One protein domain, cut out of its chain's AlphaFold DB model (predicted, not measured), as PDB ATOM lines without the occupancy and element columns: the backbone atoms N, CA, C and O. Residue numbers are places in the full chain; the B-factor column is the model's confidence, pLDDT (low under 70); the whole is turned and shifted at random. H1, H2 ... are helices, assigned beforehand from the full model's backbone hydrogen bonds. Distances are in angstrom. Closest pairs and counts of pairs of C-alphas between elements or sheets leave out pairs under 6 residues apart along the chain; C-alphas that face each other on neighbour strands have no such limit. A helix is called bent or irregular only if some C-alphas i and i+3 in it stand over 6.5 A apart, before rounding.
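AT A GLANCE: This is residues 129 to 169 of the 170 residues of an uncharacterized protein of Sediminicola luteus (UniProt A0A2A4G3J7). Two helices of equal residue count, H1 and H2, lie side by side as a helical hairpin, joined at one end by a tight turn of residues 146 to 150. The printed part has 41 residues, with H1 then H2 along it and no named strand, and its class is all helix. It is only just compact, close to loose, with a radius of gyration of the C-alphas of 10.6 A, and flat, spanning 33 by 18 by 10 A.

IN THESE COORDINATES: H1, residues 129 to 145, begins at C-alpha 129 at (264.288, 245.346, 330.103) and is 23.8 A long from first to last C-alpha. H2, residues 151 to 167, is 25.4 A long and ends at C-alpha 167 at (255.308, 247.954, 324.900). H2 is irregular: C-alphas 152 and 155 are 7.3 A apart.

HOW THE PARTS SIT: H1 and H2 touch, and their closest C-alphas, those of Val 144 and Asp 151, are 6.4 A apart. They run opposite ways at a shallow tilt of 19 degrees. In H1 every O i to N i+4 pair is within hydrogen-bond range; in H2, 11 of 13 are.

THE WHOLE: The two C-alphas farthest apart, those of Gly 147 and Asn 169, are 32.6 A apart. The printed part has no cut. The mean pLDDT of the printed part is 75.4, with residues 129, 149, 154 and 168 to 169 under 70.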
ATOM      1  N   LYS A 129     264.548 246.192 331.276       69.38
ATOM      2  CA  LYS A 129     264.288 245.346 330.103       69.38
ATOM      3  C   LYS A 129     265.222 244.146 330.035       69.38
ATOM      4  O   LYS A 129     264.759 243.031 329.844       69.38
ATOM      5  N   SER A 130     266.519 244.348 330.258       76.88
ATOM      6  CA  SER A 130     267.504 243.263 330.282       76.88
ATOM      7  C   SER A 130     267.220 242.248 331.392       76.88
ATOM      8  O   SER A 130     267.387 241.050 331.178       76.88
ATOM      9  N   LYS A 131     266.766 242.698 332.570       79.25
ATOM     10  CA  LYS A 131     266.399 241.799 333.674       79.25
ATOM     11  C   LYS A 131     265.082 241.069 333.436       79.25
ATOM     12  O   LYS A 131     265.007 239.893 333.769       79.25
ATOM     13  N   ILE A 132     264.088 241.733 332.851       77.94
ATOM     14  CA  ILE A 132     262.824 241.104 332.449       77.94
ATOM     15  C   ILE A 132     263.087 240.051 331.373       77.94
ATOM     16  O   ILE A 132     262.669 238.913 331.552       77.94
ATOM     17  N   ARG A 133     263.857 240.390 330.329       80.00
ATOM     18  CA  ARG A 133     264.275 239.451 329.278       80.00
ATOM     19  C   ARG A 133     264.961 238.227 329.876       80.00
ATOM     20  O   ARG A 133     264.485 237.123 329.694       80.00
ATOM     21  N   PHE A 134     265.974 238.430 330.719       83.25
ATOM     22  CA  PHE A 134     266.663 237.323 331.391       83.25
ATOM     23  C   PHE A 134     265.720 236.407 332.189       83.25
ATOM     24  O   PHE A 134     265.915 235.195 332.210       83.25
ATOM     25  N   LEU A 135     264.720 236.967 332.877       82.81
ATOM     26  CA  LEU A 135     263.750 236.169 333.631       82.81
ATOM     27  C   LEU A 135     262.815 235.379 332.709       82.81
ATOM     28  O   LEU A 135     262.527 234.225 333.017       82.81
ATOM     29  N   LEU A 136     262.352 235.982 331.613       81.62
ATOM     30  CA  LEU A 136     261.493 235.323 330.626       81.62
ATOM     31  C   LEU A 136     262.253 234.213 329.892       81.62
ATOM     32  O   LEU A 136     261.786 233.076 329.896       81.62
ATOM     33  N   ASP A 137     263.464 234.501 329.409       80.38
ATOM     34  CA  ASP A 137     264.358 233.523 328.777       80.38
ATOM     35  C   ASP A 137     264.610 232.337 329.717       80.38
ATOM     36  O   ASP A 137     264.460 231.181 329.335       80.38
ATOM     37  N   PHE A 138     264.913 232.607 330.993       82.88
ATOM     38  CA  PHE A 138     265.143 231.558 331.985       82.88
ATOM     39  C   PHE A 138     263.905 230.684 332.223       82.88
ATOM     40  O   PHE A 138     264.022 229.461 332.341       82.88
ATOM     41  N   ILE A 139     262.716 231.288 332.321       79.19
ATOM     42  CA  ILE A 139     261.456 230.554 332.500       79.19
ATOM     43  C   ILE A 139     261.187 229.669 331.282       79.19
ATOM     44  O   ILE A 139     260.806 228.509 331.457       79.19
ATOM     45  N   PHE A 140     261.402 230.191 330.077       75.44
ATOM     46  CA  PHE A 140     261.147 229.471 328.837       75.44
ATOM     47  C   PHE A 140     262.143 228.346 328.595       75.44
ATOM     48  O   PHE A 140     261.715 227.214 328.391       75.44
ATOM     49  N   ASP A 141     263.445 228.604 328.727       78.50
ATOM     50  CA  ASP A 141     264.478 227.570 328.617       78.50
ATOM     51  C   ASP A 141     264.207 226.436 329.624       78.50
ATOM     52  O   ASP A 141     264.258 225.256 329.277       78.50
ATOM     53  N   THR A 142     263.799 226.776 330.854       77.56
ATOM     54  CA  THR A 142     263.396 225.782 331.863       77.56
ATOM     55  C   THR A 142     262.125 225.019 331.458       77.56
ATOM     56  O   THR A 142     261.978 223.835 331.773       77.56
ATOM     57  N   ALA A 143     261.166 225.677 330.802       74.06
ATOM     58  CA  ALA A 143     259.921 225.060 330.348       74.06
ATOM     59  C   ALA A 143     260.141 224.111 329.158       74.06
ATOM     60  O   ALA A 143     259.524 223.043 329.113       74.06
ATOM     61  N   VAL A 144     261.044 224.469 328.247       72.56
ATOM     62  CA  VAL A 144     261.492 223.643 327.119       72.56
ATOM     63  C   VAL A 144     262.281 222.434 327.619       72.56
ATOM     64  O   VAL A 144     261.948 221.305 327.265       72.56
ATOM     65  N   GLU A 145     263.243 222.629 328.529       75.94
ATOM     66  CA  GLU A 145     264.036 221.534 329.112       75.94
ATOM     67  C   GLU A 145     263.146 220.499 329.825       75.94
ATOM     68  O   GLU A 145     263.388 219.292 329.762       75.94
ATOM     69  N   LYS A 146     262.066 220.956 330.469       78.62
ATOM     70  CA  LYS A 146     261.082 220.089 331.136       78.62
ATOM     71  C   LYS A 146     260.016 219.509 330.201       78.62
ATOM     72  O   LYS A 146     259.168 218.746 330.667       78.62
ATOM     73  N   GLY A 147     260.045 219.844 328.911       73.56
ATOM     74  CA  GLY A 147     259.116 219.337 327.899       73.56
ATOM     75  C   GLY A 147     257.693 219.893 328.004       73.56
ATOM     76  O   GLY A 147     256.761 219.278 327.487       73.56
ATOM     77  N   TYR A 148     257.499 221.028 328.682       72.88
ATOM     78  CA  TYR A 148     256.198 221.703 328.752       72.88
ATOM     79  C   TYR A 148     255.869 222.471 327.469       72.88
ATOM     80  O   TYR A 148     254.694 222.694 327.178       72.88
ATOM     81  N   ILE A 149     256.892 222.859 326.707       68.25
ATOM     82  CA  ILE A 149     256.785 223.598 325.446       68.25
ATOM     83  C   ILE A 149     257.672 222.898 324.409       68.25
ATOM     84  O   ILE A 149     258.715 222.342 324.753       68.25
ATOM     85  N   LYS A 150     257.232 222.870 323.148       74.88
ATOM     86  CA  LYS A 150     258.007 222.305 322.034       74.88
ATOM     87  C   LYS A 150     259.076 223.300 321.579       74.88
ATOM     88  O   LYS A 150     258.761 224.474 321.431       74.88
ATOM     89  N   ASP A 151     260.273 222.808 321.253       70.94
ATOM     90  CA  ASP A 151     261.386 223.616 320.710       70.94
ATOM     91  C   ASP A 151     260.998 224.440 319.468       70.94
ATOM     92  O   ASP A 151     261.534 225.517 319.237       70.94
ATOM     93  N   GLU A 152     260.036 223.953 318.681       76.25
ATOM     94  CA  GLU A 152     259.532 224.616 317.470       76.25
ATOM     95  C   GLU A 152     258.875 225.981 317.749       76.25
ATOM     96  O   GLU A 152     258.757 226.790 316.839       76.25
ATOM     97  N   LEU A 153     258.455 226.237 318.994       72.62
ATOM     98  CA  LEU A 153     257.795 227.479 319.417       72.62
ATOM     99  C   LEU A 153     258.787 228.544 319.910       72.62
ATOM    100  O   LEU A 153     258.371 229.583 320.417       72.62
ATOM    101  N   ARG A 154     260.096 228.285 319.816       69.75
ATOM    102  CA  ARG A 154     261.127 229.190 320.335       69.75
ATOM    103  C   ARG A 154     261.167 230.524 319.594       69.75
ATOM    104  O   ARG A 154     261.228 231.559 320.242       69.75
ATOM    105  N   ASP A 155     261.069 230.487 318.268       74.81
ATOM    106  CA  ASP A 155     261.102 231.700 317.442       74.81
ATOM    107  C   ASP A 155     259.859 232.581 317.684       74.81
ATOM    108  O   ASP A 155     259.972 233.800 317.752       74.81
ATOM    109  N   GLU A 156     258.688 231.963 317.885       78.75
ATOM    110  CA  GLU A 156     257.428 232.659 318.205       78.75
ATOM    111  C   GLU A 156     257.494 233.310 319.602       78.75
ATOM    112  O   GLU A 156     257.030 234.428 319.805       78.75
ATOM    113  N   TYR A 157     258.154 232.650 320.559       73.81
ATOM    114  CA  TYR A 157     258.350 233.183 321.908       73.81
ATOM    115  C   TYR A 157     259.341 234.356 321.964       73.81
ATOM    116  O   TYR A 157     259.133 235.300 322.729       73.81
ATOM    117  N   ASP A 158     260.406 234.318 321.159       75.19
ATOM    118  CA  ASP A 158     261.344 235.438 321.041       75.19
ATOM    119  C   ASP A 158     260.645 236.681 320.456       75.19
ATOM    120  O   ASP A 158     260.863 237.793 320.949       75.19
ATOM    121  N   GLU A 159     259.751 236.491 319.476       79.94
ATOM    122  CA  GLU A 159     258.894 237.549 318.916       79.94
ATOM    123  C   GLU A 159     257.943 238.133 319.981       79.94
ATOM    124  O   GLU A 159     257.900 239.354 320.166       79.94
ATOM    125  N   ASP A 160     257.264 237.280 320.757       79.94
ATOM    126  CA  ASP A 160     256.371 237.696 321.850       79.94
ATOM    127  C   ASP A 160     257.116 238.479 322.950       79.94
ATOM    128  O   ASP A 160     256.621 239.489 323.467       79.94
ATOM    129  N   ILE A 161     258.326 238.043 323.335       77.44
ATOM    130  CA  ILE A 161     259.156 238.780 324.300       77.44
ATOM    131  C   ILE A 161     259.520 240.154 323.737       77.44
ATOM    132  O   ILE A 161     259.505 241.144 324.478       77.44
ATOM    133  N   GLU A 162     259.895 240.230 322.462       77.81
ATOM    134  CA  GLU A 162     260.281 241.487 321.834       77.81
ATOM    135  C   GLU A 162     259.100 242.467 321.791       77.81
ATOM    136  O   GLU A 162     259.270 243.619 322.202       77.81
ATOM    137  N   GLU A 163     257.889 241.996 321.478       80.75
ATOM    138  CA  GLU A 163     256.659 242.795 321.540       80.75
ATOM    139  C   GLU A 163     256.380 243.318 322.963       80.75
ATOM    140  O   GLU A 163     256.141 244.515 323.168       80.75
ATOM    141  N   VAL A 164     256.487 242.463 323.987       76.25
ATOM    142  CA  VAL A 164     256.318 242.865 325.398       76.25
ATOM    143  C   VAL A 164     257.362 243.909 325.810       76.25
ATOM    144  O   VAL A 164     257.061 244.865 326.533       76.25
ATOM    145  N   LEU A 165     258.607 243.764 325.353       70.62
ATOM    146  CA  LEU A 165     259.678 244.717 325.639       70.62
ATOM    147  C   LEU A 165     259.497 246.044 324.890       70.62
ATOM    148  O   LEU A 165     259.894 247.089 325.420       70.62
ATOM    149  N   GLU A 166     258.917 246.038 323.693       76.44
ATOM    150  CA  GLU A 166     258.554 247.250 322.958       76.44
ATOM    151  C   GLU A 166     257.415 248.009 323.635       76.44
ATOM    152  O   GLU A 166     257.520 249.225 323.801       76.44
ATOM    153  N   GLN A 167     256.393 247.316 324.143       72.31
ATOM    154  CA  GLN A 167     255.308 247.954 324.900       72.31
ATOM    155  C   GLN A 167     255.823 248.706 326.140       72.31
ATOM    156  O   GLN A 167     255.317 249.779 326.462       72.31
ATOM    157  N   LEU A 168     256.900 248.223 326.774       62.19
ATOM    158  CA  LEU A 168     257.577 248.892 327.897       62.19
ATOM    159  C   LEU A 168     258.325 250.198 327.523       62.19
ATOM    160  O   LEU A 168     258.923 250.811 328.407       62.19
ATOM    161  N   ASN A 169     258.360 250.611 326.248       50.81
ATOM    162  CA  ASN A 169     258.897 251.915 325.805       50.81
ATOM    163  C   ASN A 169     257.842 253.034 325.705       50.81
ATOM    164  O   ASN A 169     258.236 254.180 325.472       50.81
TER     165      ASN A 169